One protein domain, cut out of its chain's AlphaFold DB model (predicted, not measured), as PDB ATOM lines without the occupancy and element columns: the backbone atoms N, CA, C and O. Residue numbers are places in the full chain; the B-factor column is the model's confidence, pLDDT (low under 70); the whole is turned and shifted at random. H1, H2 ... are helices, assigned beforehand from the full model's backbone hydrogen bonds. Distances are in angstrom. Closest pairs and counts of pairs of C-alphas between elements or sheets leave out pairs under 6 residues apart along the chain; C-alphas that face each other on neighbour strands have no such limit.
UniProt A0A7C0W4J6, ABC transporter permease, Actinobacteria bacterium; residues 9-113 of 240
ATOM      1  N   TRP A   9     -30.802  -3.339 -31.767       50.44
ATOM      2  CA  TRP A   9     -32.184  -3.815 -31.649       50.44
ATOM      3  C   TRP A   9     -32.873  -4.055 -33.008       50.44
ATOM      4  O   TRP A   9     -33.741  -4.921 -33.109       50.44
ATOM      5  N   LEU A  10     -32.464  -3.345 -34.071       50.00
ATOM      6  CA  LEU A  10     -33.078  -3.461 -35.402       50.00
ATOM      7  C   LEU A  10     -32.633  -4.737 -36.144       50.00
ATOM      8  O   LEU A  10     -33.397  -5.299 -36.920       50.00
ATOM      9  N   GLU A  11     -31.416  -5.217 -35.871       45.69
ATOM     10  CA  GLU A  11     -30.852  -6.453 -36.440       45.69
ATOM     11  C   GLU A  11     -31.524  -7.724 -35.888       45.69
ATOM     12  O   GLU A  11     -31.559  -8.759 -36.552       45.69
ATOM     13  N   ALA A  12     -32.119  -7.648 -34.692       50.84
ATOM     14  CA  ALA A  12     -32.823  -8.773 -34.078       50.84
ATOM     15  C   ALA A  12     -34.153  -9.116 -34.787       50.84
ATOM     16  O   ALA A  12     -34.623 -10.251 -34.697       50.84
ATOM     17  N   HIS A  13     -34.749  -8.171 -35.523       50.38
ATOM     18  CA  HIS A  13     -35.967  -8.400 -36.302       50.38
ATOM     19  C   HIS A  13     -35.599  -8.793 -37.740       50.38
ATOM     20  O   HIS A  13     -35.348  -7.946 -38.593       50.38
ATOM     21  N   ARG A  14     -35.560 -10.106 -38.009       51.97
ATOM     22  CA  ARG A  14     -35.243 -10.751 -39.302       51.97
ATOM     23  C   ARG A  14     -36.254 -10.445 -40.431       51.97
ATOM     24  O   ARG A  14     -36.845 -11.357 -41.004       51.97
ATOM     25  N   TRP A  15     -36.475  -9.178 -40.771       57.22
ATOM     26  CA  TRP A  15     -37.239  -8.782 -41.956       57.22
ATOM     27  C   TRP A  15     -36.305  -8.592 -43.152       57.22
ATOM     28  O   TRP A  15     -35.391  -7.777 -43.089       57.22
ATOM     29  N   PHE A  16     -36.599  -9.321 -44.237       49.56
ATOM     30  CA  PHE A  16     -35.837  -9.558 -45.483       49.56
ATOM     31  C   PHE A  16     -35.335  -8.309 -46.257       49.56
ATOM     32  O   PHE A  16     -34.783  -8.429 -47.339       49.56
ATOM     33  N   PHE A  17     -35.502  -7.101 -45.717       55.88
ATOM     34  CA  PHE A  17     -35.022  -5.842 -46.303       55.88
ATOM     35  C   PHE A  17     -34.563  -4.828 -45.240       55.88
ATOM     36  O   PHE A  17     -33.608  -4.082 -45.452       55.88
ATOM     37  N   LEU A  18     -35.211  -4.812 -44.068       55.19
ATOM     38  CA  LEU A  18     -34.807  -3.958 -42.947       55.19
ATOM     39  C   LEU A  18     -33.549  -4.475 -42.241       55.19
ATOM     40  O   LEU A  18     -32.837  -3.664 -41.659       55.19
ATOM     41  N   SER A  19     -33.242  -5.774 -42.313       56.12
ATOM     42  CA  SER A  19     -32.004  -6.331 -41.752       56.12
ATOM     43  C   SER A  19     -30.763  -5.872 -42.516       56.12
ATOM     44  O   SER A  19     -29.754  -5.557 -41.897       56.12
ATOM     45  N   ASP A  20     -30.844  -5.764 -43.843       58.81
ATOM     46  CA  ASP A  20     -29.715  -5.344 -44.682       58.81
ATOM     47  C   ASP A  20     -29.508  -3.829 -44.602       58.81
ATOM     48  O   ASP A  20     -28.380  -3.353 -44.471       58.81
ATOM     49  N   ILE A  21     -30.603  -3.060 -44.573       58.28
ATOM     50  CA  ILE A  21     -30.560  -1.621 -44.287       58.28
ATOM     51  C   ILE A  21     -30.079  -1.380 -42.849       58.28
ATOM     52  O   ILE A  21     -29.259  -0.497 -42.621       58.28
ATOM     53  N   GLY A  22     -30.526  -2.185 -41.885       55.56
ATOM     54  CA  GLY A  22     -30.093  -2.143 -40.489       55.56
ATOM     55  C   GLY A  22     -28.619  -2.509 -40.315       55.56
ATOM     56  O   GLY A  22     -27.923  -1.843 -39.559       55.56
ATOM     57  N   GLY A  23     -28.114  -3.487 -41.069       56.91
ATOM     58  CA  GLY A  23     -26.699  -3.858 -41.118       56.91
ATOM     59  C   GLY A  23     -25.831  -2.780 -41.771       56.91
ATOM     60  O   GLY A  23     -24.750  -2.476 -41.267       56.91
ATOM     61  N   LEU A  24     -26.321  -2.127 -42.830       59.00
ATOM     62  CA  LEU A  24     -25.675  -0.954 -43.431       59.00
ATOM     63  C   LEU A  24     -25.657   0.236 -42.463       59.00
ATOM     64  O   LEU A  24     -24.618   0.866 -42.282       59.00
ATOM     65  N   LEU A  25     -26.774   0.516 -41.790       55.38
ATOM     66  CA  LEU A  25     -26.874   1.574 -40.785       55.38
ATOM     67  C   LEU A  25     -26.007   1.271 -39.561       55.38
ATOM     68  O   LEU A  25     -25.337   2.173 -39.070       55.38
ATOM     69  N   ARG A  26     -25.937   0.017 -39.105       55.75
ATOM     70  CA  ARG A  26     -25.037  -0.422 -38.029       55.75
ATOM     71  C   ARG A  26     -23.574  -0.334 -38.456       55.75
ATOM     72  O   ARG A  26     -22.760   0.123 -37.670       55.75
ATOM     73  N   GLY A  27     -23.231  -0.683 -39.693       58.66
ATOM     74  CA  GLY A  27     -21.884  -0.475 -40.234       58.66
ATOM     75  C   GLY A  27     -21.496   1.006 -40.332       58.66
ATOM     76  O   GLY A  27     -20.325   1.347 -40.186       58.66
ATOM     77  N   LEU A  28     -22.478   1.891 -40.531       58.81
ATOM     78  CA  LEU A  28     -22.284   3.340 -40.585       58.81
ATOM     79  C   LEU A  28     -22.314   4.029 -39.212       58.81
ATOM     80  O   LEU A  28     -21.820   5.147 -39.114       58.81
ATOM     81  N   THR A  29     -22.897   3.418 -38.174       57.81
ATOM     82  CA  THR A  29     -23.142   4.066 -36.864       57.81
ATOM     83  C   THR A  29     -22.545   3.327 -35.661       57.81
ATOM     84  O   THR A  29     -22.297   3.943 -34.623       57.81
ATOM     85  N   GLY A  30     -22.291   2.029 -35.786       55.34
ATOM     86  CA  GLY A  30     -21.838   1.148 -34.716       55.34
ATOM     87  C   GLY A  30     -20.318   1.068 -34.624       55.34
ATOM     88  O   GLY A  30     -19.615   0.946 -35.626       55.34
ATOM     89  N   GLY A  31     -19.789   1.149 -33.403       65.50
ATOM     90  CA  GLY A  31     -18.351   1.030 -33.138       65.50
ATOM     91  C   GLY A  31     -17.463   2.194 -33.607       65.50
ATOM     92  O   GLY A  31     -16.237   2.036 -33.615       65.50
ATOM     93  N   LEU A  32     -18.033   3.351 -33.962       73.12
ATOM     94  CA  LEU A  32     -17.281   4.540 -34.379       73.12
ATOM     95  C   LEU A  32     -16.480   5.139 -33.217       73.12
ATOM     96  O   LEU A  32     -16.917   5.145 -32.067       73.12
ATOM     97  N   SER A  33     -15.310   5.703 -33.516       79.88
ATOM     98  CA  SER A  33     -14.591   6.522 -32.539       79.88
ATOM     99  C   SER A  33     -15.324   7.846 -32.327       79.88
ATOM    100  O   SER A  33     -15.867   8.426 -33.271       79.88
ATOM    101  N   TRP A  34     -15.280   8.378 -31.104       80.44
ATOM    102  CA  TRP A  34     -15.821   9.709 -30.803       80.44
ATOM    103  C   TRP A  34     -15.212  10.799 -31.701       80.44
ATOM    104  O   TRP A  34     -15.899  11.724 -32.125       80.44
ATOM    105  N   LEU A  35     -13.939  10.639 -32.074       84.69
ATOM    106  CA  LEU A  35     -13.252  11.521 -33.023       84.69
ATOM    107  C   LEU A  35     -13.881  11.488 -34.419       84.69
ATOM    108  O   LEU A  35     -13.952  12.520 -35.080       84.69
ATOM    109  N   THR A  36     -14.365  10.329 -34.864       84.69
ATOM    110  CA  THR A  36     -15.037  10.187 -36.162       84.69
ATOM    111  C   THR A  36     -16.377  10.909 -36.161       84.69
ATOM    112  O   THR A  36     -16.690  11.611 -37.116       84.69
ATOM    113  N   LEU A  37     -17.135  10.797 -35.066       85.56
ATOM    114  CA  LEU A  37     -18.392  11.527 -34.891       85.56
ATOM    115  C   LEU A  37     -18.166  13.041 -34.852       85.56
ATOM    116  O   LEU A  37     -18.876  13.782 -35.528       85.56
ATOM    117  N   LEU A  38     -17.144  13.496 -34.122       89.12
ATOM    118  CA  LEU A  38     -16.747  14.904 -34.101       89.12
ATOM    119  C   LEU A  38     -16.350  15.402 -35.496       89.12
ATOM    120  O   LEU A  38     -16.819  16.456 -35.915       89.12
ATOM    121  N   ALA A  39     -15.542  14.643 -36.241       87.88
ATOM    122  CA  ALA A  39     -15.157  14.997 -37.607       87.88
ATOM    123  C   ALA A  39     -16.372  15.093 -38.544       87.88
ATOM    124  O   ALA A  39     -16.475  16.041 -39.324       87.88
ATOM    125  N   LEU A  40     -17.319  14.157 -38.431       87.69
ATOM    126  CA  LEU A  40     -18.550  14.171 -39.220       87.69
ATOM    127  C   LEU A  40     -19.432  15.382 -38.876       87.69
ATOM    128  O   LEU A  40     -20.017  15.981 -39.773       87.69
ATOM    129  N   LEU A  41     -19.495  15.767 -37.597       90.50
ATOM    130  CA  LEU A  41     -20.262  16.915 -37.104       90.50
ATOM    131  C   LEU A  41     -19.611  18.266 -37.446       90.50
ATOM    132  O   LEU A  41     -20.313  19.255 -37.668       90.50
ATOM    133  N   LEU A  42     -18.281  18.319 -37.559       92.19
ATOM    134  CA  LEU A  42     -17.561  19.532 -37.957       92.19
ATOM    135  C   LEU A  42     -17.932  20.005 -39.365       92.19
ATOM    136  O   LEU A  42     -17.912  21.207 -39.623       92.19
ATOM    137  N   VAL A  43     -18.308  19.104 -40.273       92.50
ATOM    138  CA  VAL A  43     -18.698  19.470 -41.643       92.50
ATOM    139  C   VAL A  43     -19.981  20.316 -41.684       92.50
ATOM    140  O   VAL A  43     -19.908  21.455 -42.156       92.50
ATOM    141  N   PRO A  44     -21.144  19.855 -41.176       93.06
ATOM    142  CA  PRO A  44     -22.346  20.679 -41.119       93.06
ATOM    143  C   PRO A  44     -22.162  21.906 -40.221       93.06
ATOM    144  O   PRO A  44     -22.688  22.967 -40.556       93.06
ATOM    145  N   ALA A  45     -21.367  21.819 -39.148       93.94
ATOM    146  CA  ALA A  45     -21.036  22.983 -38.325       93.94
ATOM    147  C   ALA A  45     -20.266  24.053 -39.121       93.94
ATOM    148  O   ALA A  45     -20.593  25.235 -39.033       93.94
ATOM    149  N   THR A  46     -19.303  23.651 -39.957       93.88
ATOM    150  CA  THR A  46     -18.549  24.562 -40.834       93.88
ATOM    151  C   THR A  46     -19.453  25.167 -41.904       93.88
ATOM    152  O   THR A  46     -19.365  26.364 -42.174       93.88
ATOM    153  N   ILE A  47     -20.365  24.378 -42.484       93.75
ATOM    154  CA  ILE A  47     -21.364  24.881 -43.437       93.75
ATOM    155  C   ILE A  47     -22.247  25.936 -42.758       93.75
ATOM    156  O   ILE A  47     -22.426  27.050 -43.255       93.75
ATOM    157  N   TRP A  48     -22.778  25.624 -41.583       94.69
ATOM    158  CA  TRP A  48     -23.599  26.569 -40.845       94.69
ATOM    159  C   TRP A  48     -22.814  27.844 -40.500       94.69
ATOM    160  O   TRP A  48     -23.274  28.946 -40.793       94.69
ATOM    161  N   LEU A  49     -21.586  27.712 -39.994       95.31
ATOM    162  CA  LEU A  49     -20.724  28.846 -39.670       95.31
ATOM    163  C   LEU A  49     -20.451  29.728 -40.901       95.31
ATOM    164  O   LEU A  49     -20.612  30.944 -40.822       95.31
ATOM    165  N   LEU A  50     -20.091  29.141 -42.047       93.06
ATOM    166  CA  LEU A  50     -19.696  29.885 -43.250       93.06
ATOM    167  C   LEU A  50     -20.857  30.560 -43.988       93.06
ATOM    168  O   LEU A  50     -20.659  31.633 -44.562       93.06
ATOM    169  N   TRP A  51     -22.049  29.955 -44.004       93.81
ATOM    170  CA  TRP A  51     -23.188  30.470 -44.782       93.81
ATOM    171  C   TRP A  51     -24.323  31.060 -43.951       93.81
ATOM    172  O   TRP A  51     -25.158  31.765 -44.517       93.81
ATOM    173  N   LYS A  52     -24.396  30.780 -42.647       93.25
ATOM    174  CA  LYS A  52     -25.487  31.269 -41.784       93.25
ATOM    175  C   LYS A  52     -25.045  32.305 -40.757       93.25
ATOM    176  O   LYS A  52     -25.914  32.922 -40.151       93.25
ATOM    177  N   THR A  53     -23.741  32.550 -40.579       95.94
ATOM    178  CA  THR A  53     -23.253  33.542 -39.604       95.94
ATOM    179  C   THR A  53     -22.604  34.769 -40.261       95.94
ATOM    180  O   THR A  53     -21.984  34.648 -41.323       95.94
ATOM    181  N   PRO A  54     -22.659  35.954 -39.614       93.06
ATOM    182  CA  PRO A  54     -21.965  37.154 -40.091       93.06
ATOM    183  C   PRO A  54     -20.443  36.979 -40.146       93.06
ATOM    184  O   PRO A  54     -19.775  37.559 -40.999       93.06
ATOM    185  N   TRP A  55     -19.890  36.176 -39.234       94.06
ATOM    186  CA  TRP A  55     -18.464  35.869 -39.206       94.06
ATOM    187  C   TRP A  55     -18.045  35.097 -40.465       94.06
ATOM    188  O   TRP A  55     -17.077  35.477 -41.121       94.06
ATOM    189  N   GLY A  56     -18.826  34.094 -40.872       93.12
ATOM    190  CA  GLY A  56     -18.592  33.342 -42.106       93.12
ATOM    191  C   GLY A  56     -18.631  34.207 -43.365       93.12
ATOM    192  O   GLY A  56     -17.747  34.101 -44.216       93.12
ATOM    193  N   LEU A  57     -19.601  35.124 -43.447       92.50
ATOM    194  CA  LEU A  57     -19.689  36.080 -44.553       92.50
ATOM    195  C   LEU A  57     -18.434  36.956 -44.631       92.50
ATOM    196  O   LEU A  57     -17.828  37.052 -45.694       92.50
ATOM    197  N   ARG A  58     -17.999  37.532 -43.502       94.06
ATOM    198  CA  ARG A  58     -16.776  38.352 -43.432       94.06
ATOM    199  C   ARG A  58     -15.538  37.566 -43.868       94.06
ATOM    200  O   ARG A  58     -14.715  38.109 -44.595       94.06
ATOM    201  N   LEU A  59     -15.423  36.295 -43.470       93.31
ATOM    202  CA  LEU A  59     -14.276  35.447 -43.818       93.31
ATOM    203  C   LEU A  59     -14.205  35.233 -45.330       93.31
ATOM    204  O   LEU A  59     -13.145  35.394 -45.930       93.31
ATOM    205  N   ARG A  60     -15.348  34.909 -45.940       92.44
ATOM    206  CA  ARG A  60     -15.461  34.685 -47.383       92.44
ATOM    207  C   ARG A  60     -15.225  35.968 -48.172       92.44
ATOM    208  O   ARG A  60     -14.459  35.944 -49.127       92.44
ATOM    209  N   SER A  61     -15.788  37.096 -47.738       91.62
ATOM    210  CA  SER A  61     -15.549  38.395 -48.377       91.62
ATOM    211  C   SER A  61     -14.070  38.781 -48.359       91.62
ATOM    212  O   SER A  61     -13.564  39.259 -49.367       91.62
ATOM    213  N   CYS A  62     -13.350  38.514 -47.262       92.06
ATOM    214  CA  CYS A  62     -11.902  38.731 -47.204       92.06
ATOM    215  C   CYS A  62     -11.104  37.850 -48.185       92.06
ATOM    216  O   CYS A  62      -9.998  38.239 -48.559       92.06
ATOM    217  N   GLY A  63     -11.626  36.676 -48.557       89.81
ATOM    218  CA  GLY A  63     -11.022  35.779 -49.551       89.81
ATOM    219  C   GLY A  63     -11.369  36.130 -51.002       89.81
ATOM    220  O   GLY A  63     -10.571  35.867 -51.894       89.81
ATOM    221  N   GLU A  64     -12.528  36.744 -51.244       91.69
ATOM    222  CA  GLU A  64     -12.936  37.201 -52.580       91.69
ATOM    223  C   GLU A  64     -12.337  38.572 -52.920       91.69
ATOM    224  O   GLU A  64     -11.686  38.732 -53.948       91.69
ATOM    225  N   ASN A  65     -12.526  39.571 -52.051       92.12
ATOM    226  CA  ASN A  65     -11.965  40.908 -52.222       92.12
ATOM    227  C   ASN A  65     -11.591  41.521 -50.854       92.12
ATOM    228  O   ASN A  65     -12.454  42.073 -50.161       92.12
ATOM    229  N   PRO A  66     -10.308  41.448 -50.444       91.31
ATOM    230  CA  PRO A  66      -9.872  41.926 -49.135       91.31
ATOM    231  C   PRO A  66     -10.007  43.444 -48.984       91.31
ATOM    232  O   PRO A  66     -10.372  43.906 -47.907       91.31
ATOM    233  N   TYR A  67      -9.770  44.214 -50.048       90.38
ATOM    234  CA  TYR A  67      -9.855  45.674 -50.006       90.38
ATOM    235  C   TYR A  67     -11.304  46.148 -49.832       90.38
ATOM    236  O   TYR A  67     -11.572  46.987 -48.977       90.38
ATOM    237  N   ALA A  68     -12.265  45.523 -50.524       89.38
ATOM    238  CA  ALA A  68     -13.688  45.816 -50.328       89.38
ATOM    239  C   ALA A  68     -14.174  45.475 -48.905       89.38
ATOM    240  O   ALA A  68     -14.994  46.190 -48.330       89.38
ATOM    241  N   ALA A  69     -13.659  44.390 -48.314       90.25
ATOM    242  CA  ALA A  69     -13.966  44.037 -46.930       90.25
ATOM    243  C   ALA A  69     -13.398  45.063 -45.929       90.25
ATOM    244  O   ALA A  69     -14.057  45.377 -44.934       90.25
ATOM    245  N   GLU A  70     -12.207  45.607 -46.198       90.75
ATOM    246  CA  GLU A  70     -11.590  46.658 -45.379       90.75
ATOM    247  C   GLU A  70     -12.385  47.970 -45.428       90.75
ATOM    248  O   GLU A  70     -12.624  48.557 -44.370       90.75
ATOM    249  N   SER A  71     -12.884  48.385 -46.599       89.56
ATOM    250  CA  SER A  71     -13.734  49.584 -46.739       89.56
ATOM    251  C   SER A  71     -15.027  49.511 -45.915       89.56
ATOM    252  O   SER A  71     -15.565  50.537 -45.511       89.56
ATOM    253  N   LEU A  72     -15.513  48.301 -45.618       89.50
ATOM    254  CA  LEU A  72     -16.679  48.048 -44.762       89.50
ATOM    255  C   LEU A  72     -16.317  47.902 -43.267       89.50
ATOM    256  O   LEU A  72     -17.153  47.490 -42.461       89.50
ATOM    257  N   GLY A  73     -15.071  48.202 -42.883       88.75
ATOM    258  CA  GLY A  73     -14.595  48.174 -41.497       88.75
ATOM    259  C   GLY A  73     -14.211  46.786 -40.970       88.75
ATOM    260  O   GLY A  73     -13.997  46.619 -39.766       88.75
ATOM    261  N   VAL A  74     -14.112  45.765 -41.830       91.06
ATOM    262  CA  VAL A  74     -13.690  44.419 -41.414       91.06
ATOM    263  C   VAL A  74     -12.168  44.362 -41.300       91.06
ATOM    264  O   VAL A  74     -11.437  44.634 -42.247       91.06
ATOM    265  N   SER A  75     -11.660  43.925 -40.146       92.12
ATOM    266  CA  SER A  75     -10.222  43.706 -39.959       92.12
ATOM    267  C   SER A  75      -9.740  42.446 -40.699       92.12
ATOM    268  O   SER A  75      -9.694  41.358 -40.112       92.12
ATOM    269  N   VAL A  76      -9.344  42.596 -41.966       91.88
ATOM    270  CA  VAL A  76      -8.906  41.505 -42.862       91.88
ATOM    271  C   VAL A  76      -7.779  40.666 -42.251       91.88
ATOM    272  O   VAL A  76      -7.856  39.441 -42.247       91.88
ATOM    273  N   LEU A  77      -6.755  41.310 -41.676       92.25
ATOM    274  CA  LEU A  77      -5.618  40.629 -41.040       92.25
ATOM    275  C   LEU A  77      -6.062  39.667 -39.934       92.25
ATOM    276  O   LEU A  77      -5.681  38.500 -39.955       92.25
ATOM    277  N   LYS A  78      -6.915  40.123 -39.006       93.25
ATOM    278  CA  LYS A  78      -7.437  39.260 -37.931       93.25
ATOM    279  C   LYS A  78      -8.215  38.083 -38.511       93.25
ATOM    280  O   LYS A  78      -8.058  36.959 -38.049       93.25
ATOM    281  N   MET A  79      -9.003  38.332 -39.557       94.00
ATOM    282  CA  MET A  79      -9.786  37.297 -40.227       94.00
ATOM    283  C   MET A  79      -8.905  36.223 -40.874       94.00
ATOM    284  O   MET A  79      -9.175  35.033 -40.715       94.00
ATOM    285  N   LYS A  80      -7.806  36.630 -41.523       91.88
ATOM    286  CA  LYS A  80      -6.800  35.712 -42.078       91.88
ATOM    287  C   LYS A  80      -6.120  34.883 -40.984       91.88
ATOM    288  O   LYS A  80      -6.001  33.672 -41.145       91.88
ATOM    289  N   TYR A  81      -5.750  35.494 -39.854       94.44
ATOM    290  CA  TYR A  81      -5.184  34.757 -38.715       94.44
ATOM    291  C   TYR A  81      -6.158  33.724 -38.146       94.44
ATOM    292  O   TYR A  81      -5.760  32.580 -37.933       94.44
ATOM    293  N   TYR A  82      -7.434  34.081 -37.957       95.31
ATOM    294  CA  TYR A  82      -8.439  33.105 -37.534       95.31
ATOM    295  C   TYR A  82      -8.561  31.950 -38.533       95.31
ATOM    296  O   TYR A  82      -8.587  30.796 -38.113       95.31
ATOM    297  N   GLY A  83      -8.571  32.242 -39.837       93.38
ATOM    298  CA  GLY A  83      -8.599  31.219 -40.884       93.38
ATOM    299  C   GLY A  83      -7.436  30.228 -40.777       93.38
ATOM    300  O   GLY A  83      -7.660  29.018 -40.742       93.38
ATOM    301  N   VAL A  84      -6.205  30.732 -40.647       94.50
ATOM    302  CA  VAL A  84      -5.000  29.893 -40.530       94.50
ATOM    303  C   VAL A  84      -5.030  29.053 -39.252       94.50
ATOM    304  O   VAL A  84      -4.818  27.843 -39.320       94.50
ATOM    305  N   ILE A  85      -5.361  29.649 -38.105       96.75
ATOM    306  CA  ILE A  85      -5.417  28.934 -36.820       96.75
ATOM    307  C   ILE A  85      -6.465  27.816 -36.864       96.75
ATOM    308  O   ILE A  85      -6.172  26.685 -36.475       96.75
ATOM    309  N   ILE A  86      -7.664  28.103 -37.382       95.19
ATOM    310  CA  ILE A  86      -8.737  27.108 -37.504       95.19
ATOM    311  C   ILE A  86      -8.320  25.987 -38.464       95.19
ATOM    312  O   ILE A  86      -8.493  24.816 -38.131       95.19
ATOM    313  N   SER A  87      -7.707  26.312 -39.609       93.12
ATOM    314  CA  SER A  87      -7.208  25.289 -40.539       93.12
ATOM    315  C   SER A  87      -6.125  24.403 -39.917       93.12
ATOM    316  O   SER A  87      -6.159  23.186 -40.091       93.12
ATOM    317  N   GLY A  88      -5.216  24.984 -39.126       94.62
ATOM    318  CA  GLY A  88      -4.179  24.249 -38.407       94.62
ATOM    319  C   GLY A  88      -4.775  23.312 -37.360       94.62
ATOM    320  O   GLY A  88      -4.400  22.143 -37.300       94.62
ATOM    321  N   ALA A  89      -5.764  23.785 -36.598       95.19
ATOM    322  CA  ALA A  89      -6.489  22.965 -35.630       95.19
ATOM    323  C   ALA A  89      -7.225  21.793 -36.307       95.19
ATOM    324  O   ALA A  89      -7.109  20.651 -35.858       95.19
ATOM    325  N   MET A  90      -7.921  22.040 -37.422       92.50
ATOM    326  CA  MET A  90      -8.605  20.989 -38.190       92.50
ATOM    327  C   MET A  90      -7.620  19.979 -38.797       92.50
ATOM    328  O   MET A  90      -7.861  18.773 -38.736       92.50
ATOM    329  N   SER A  91      -6.487  20.448 -39.328       91.19
ATOM    330  CA  SER A  91      -5.420  19.573 -39.829       91.19
ATOM    331  C   SER A  91      -4.813  18.724 -38.707       91.19
ATOM    332  O   SER A  91      -4.543  17.538 -38.912       91.19
ATOM    333  N   GLY A  92      -4.632  19.299 -37.515       91.06
ATOM    334  CA  GLY A  92      -4.171  18.586 -36.323       91.06
ATOM    335  C   GLY A  92      -5.121  17.457 -35.924       91.06
ATOM    336  O   GLY A  92      -4.674  16.327 -35.738       91.06
ATOM    337  N   LEU A  93      -6.433  17.724 -35.899       91.56
ATOM    338  CA  LEU A  93      -7.460  16.703 -35.650       91.56
ATOM    339  C   LEU A  93      -7.410  15.562 -36.680       91.56
ATOM    340  O   LEU A  93      -7.548  14.392 -36.314       91.56
ATOM    341  N   GLY A  94      -7.155  15.880 -37.954       89.19
ATOM    342  CA  GLY A  94      -6.929  14.879 -39.002       89.19
ATOM    343  C   GLY A  94      -5.707  13.993 -38.729       89.19
ATOM    344  O   GLY A  94      -5.779  12.774 -38.885       89.19
ATOM    345  N   GLY A  95      -4.607  14.576 -38.245       88.00
ATOM    346  CA  GLY A  95      -3.422  13.827 -37.812       88.00
ATOM    347  C   GLY A  95      -3.697  12.924 -36.606       88.00
ATOM    348  O   GLY A  95      -3.301  11.757 -36.597       88.00
ATOM    349  N   THR A  96      -4.448  13.416 -35.618       89.00
ATOM    350  CA  THR A  96      -4.871  12.626 -34.450       89.00
ATOM    351  C   THR A  96      -5.687  11.395 -34.854       89.00
ATOM    352  O   THR A  96      -5.506  10.323 -34.276       89.00
ATOM    353  N   MET A  97      -6.541  11.511 -35.875       87.25
ATOM    354  CA  MET A  97      -7.325  10.392 -36.413       87.25
ATOM    355  C   MET A  97      -6.428   9.268 -36.970       87.25
ATOM    356  O   MET A  97      -6.710   8.090 -36.739       87.25
ATOM    357  N   LEU A  98      -5.322   9.608 -37.649       85.62
ATOM    358  CA  LEU A  98      -4.371   8.616 -38.174       85.62
ATOM    359  C   LEU A  98      -3.720   7.802 -37.047       85.62
ATOM    360  O   LEU A  98      -3.637   6.576 -37.135       85.62
ATOM    361  N   VAL A  99      -3.311   8.476 -35.971       86.56
ATOM    362  CA  VAL A  99      -2.600   7.841 -34.852       86.56
ATOM    363  C   VAL A  99      -3.558   7.049 -33.960       86.56
ATOM    364  O   VAL A  99      -3.315   5.875 -33.685       86.56
ATOM    365  N   LEU A 100      -4.660   7.663 -33.516       85.56
ATOM    366  CA  LEU A 100      -5.542   7.075 -32.501       85.56
ATOM    367  C   LEU A 100      -6.569   6.094 -33.066       85.56
ATOM    368  O   LEU A 100      -6.932   5.145 -32.375       85.56
ATOM    369  N   VAL A 101      -7.074   6.330 -34.282       81.31
ATOM    370  CA  VAL A 101      -8.179   5.531 -34.843       81.31
ATOM    371  C   VAL A 101      -7.690   4.547 -35.891       81.31
ATOM    372  O   VAL A 101      -8.102   3.391 -35.859       81.31
ATOM    373  N   GLN A 102      -6.818   4.970 -36.811       75.00
ATOM    374  CA  GLN A 102      -6.388   4.088 -37.898       75.00
ATOM    375  C   GLN A 102      -5.292   3.110 -37.464       75.00
ATOM    376  O   GLN A 102      -5.399   1.918 -37.742       75.00
ATOM    377  N   ALA A 103      -4.241   3.595 -36.800       76.19
ATOM    378  CA  ALA A 103      -3.134   2.742 -36.374       76.19
ATOM    379  C   ALA A 103      -3.275   2.223 -34.935       76.19
ATOM    380  O   ALA A 103      -2.746   1.159 -34.625       76.19
ATOM    381  N   GLY A 104      -3.935   2.978 -34.048       79.38
ATOM    382  CA  GLY A 104      -4.029   2.678 -32.611       79.38
ATOM    383  C   GLY A 104      -2.702   2.800 -31.848       79.38
ATOM    384  O   GLY A 104      -2.681   2.668 -30.628       79.38
ATOM    385  N   ILE A 105      -1.606   3.069 -32.557       82.88
ATOM    386  CA  ILE A 105      -0.247   3.277 -32.061       82.88
ATOM    387  C   ILE A 105       0.450   4.287 -32.966       82.88
ATOM    388  O   ILE A 105       0.164   4.357 -34.163       82.88
ATOM    389  N   TYR A 106       1.397   5.043 -32.423       84.19
ATOM    390  CA  TYR A 106       2.247   5.908 -33.231       84.19
ATOM    391  C   TYR A 106       3.300   5.080 -33.976       84.19
ATOM    392  O   TYR A 106       3.944   4.207 -33.396       84.19
ATOM    393  N   ARG A 107       3.477   5.358 -35.269       82.94
ATOM    394  CA  ARG A 107       4.584   4.847 -36.083       82.94
ATOM    395  C   ARG A 107       5.148   5.994 -36.904       82.94
ATOM    396  O   ARG A 107       4.410   6.863 -37.374       82.94
ATOM    397  N   GLU A 108       6.454   5.968 -37.094       82.38
ATOM    398  CA  GLU A 108       7.130   6.948 -37.926       82.38
ATOM    399  C   GLU A 108       6.640   6.851 -39.381       82.38
ATOM    400  O   GLU A 108       6.349   5.765 -39.885       82.38
ATOM    401  N   GLY A 109       6.458   8.000 -40.038       82.38
ATOM    402  CA  GLY A 109       5.989   8.051 -41.427       82.38
ATOM    403  C   GLY A 109       4.515   7.673 -41.653       82.38
ATOM    404  O   GLY A 109       4.124   7.443 -42.795       82.38
ATOM    405  N   GLN A 110       3.664   7.644 -40.617       79.56
ATOM    406  CA  GLN A 110       2.240   7.257 -40.735       79.56
ATOM    407  C   GLN A 110       1.393   8.096 -41.695       79.56
ATOM    408  O   GLN A 110       0.378   7.618 -42.210       79.56
ATOM    409  N   THR A 111       1.787   9.344 -41.939       81.56
ATOM    410  CA  THR A 111       1.114  10.196 -42.919       81.56
ATOM    411  C   THR A 111       1.286   9.652 -44.333       81.56
ATOM    412  O   THR A 111       0.378   9.839 -45.134       81.56
ATOM    413  N   ALA A 112       2.390   8.952 -44.633       81.25
ATOM    414  CA  ALA A 112       2.659   8.265 -45.900       81.25
ATOM    415  C   ALA A 112       2.289   9.093 -47.151       81.25
ATOM    416  O   ALA A 112       1.728   8.573 -48.113       81.25
ATOM    417  N   GLY A 113       2.517  10.410 -47.108       78.50
ATOM    418  CA  GLY A 113       2.173  11.325 -48.200       78.50
ATOM    419  C   GLY A 113       0.678  11.630 -48.378       78.50
ATOM    420  O   GLY A 113       0.341  12.425 -49.244       78.50
TER     421      GLY A 113
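AT A GLANCE: This is residues 9 to 113 of the 240 residues of the protein "ABC transporter permease" of Actinobacteria bacterium (UniProt A0A7C0W4J6). Two long helices, H2 and H5, run opposite ways as the long sides of a narrow, open frame: they come close near the start of H2, and the short helices H3 and H4 bridge them at the other end. H1 is an arm that reaches out beyond the narrow end of this frame, away from H3 and H4, and residues 104 to 113 turn back past the end of H5. The printed part has 105 residues with five named helices, in the order H1, H2, H3, H4, H5, and no named strand; the class is all helix. It is extended, with a radius of gyration of the C-alphas of 20.6 A, and flat, spanning 64 by 39 by 19 A.

HOW THE PARTS SIT: H1, residues 18 to 29, touches no helix and is apart from H2, residues 34 to 52, though their link is tight. H2 has a kink of 28 degrees near residue 41. The hub is H3, residues 54 to 64, which touches three helices. H2 and H3 touch only at the corner by their link, with residues 49 to 51 of H2 alone; their closest C-alphas, of Leu 50 and Gly 56, are 3.8 A apart, and their lines are about perpendicular at 79 degrees. H4, residues 66 to 71, touches H3 at a steep tilt of 58 degrees, opposite ways, with the closest C-alphas, of Cys 62 and Ala 69, 5.7 A apart. H5, residues 76 to 103, touches H3 with residues 76 to 83 alone, about perpendicular at 81 degrees; the closest C-alphas, of Cys 62 and Val 76, are 6.0 A apart. H4 and H5 only just touch, and only at the corner by their link, with 3 pairs of C-alphas within 8 A, the closest being Glu 70 and Val 76 at 6.3 A. H2 and H5 are close but not clearly touching, at a shallow tilt of 22 degrees, opposite ways; their closest C-alphas, of Leu 35 and Met 97, are 6.9 A apart. Residues 84 to 89, which belong to H5, stand free. Every O i to N i+4 pair is within hydrogen-bond range in H1, H3 and H4, against 13 of 15 in H2 and 22 of 24 in H5.

IN THESE COORDINATES: H1 begins at C-alpha 18 (-34.807, -3.958, -42.947) and is 15.4 A long from first to last C-alpha. H2 measures 26.1 A, H3 15.4 A and H4 8.9 A. H5, the longest, runs 39.7 A from C-alpha 76 (-8.906, 41.505, -42.862) to C-alpha 103 (-3.134, 2.742, -36.374).

THE WHOLE: The two C-alphas farthest apart, of Arg 14 and Ser 71, are 64.5 A apart. The printed part has no cut, and the four links between helices are tight. The mean pLDDT of the printed part is 81.8; residues 9 to 31 are under 70.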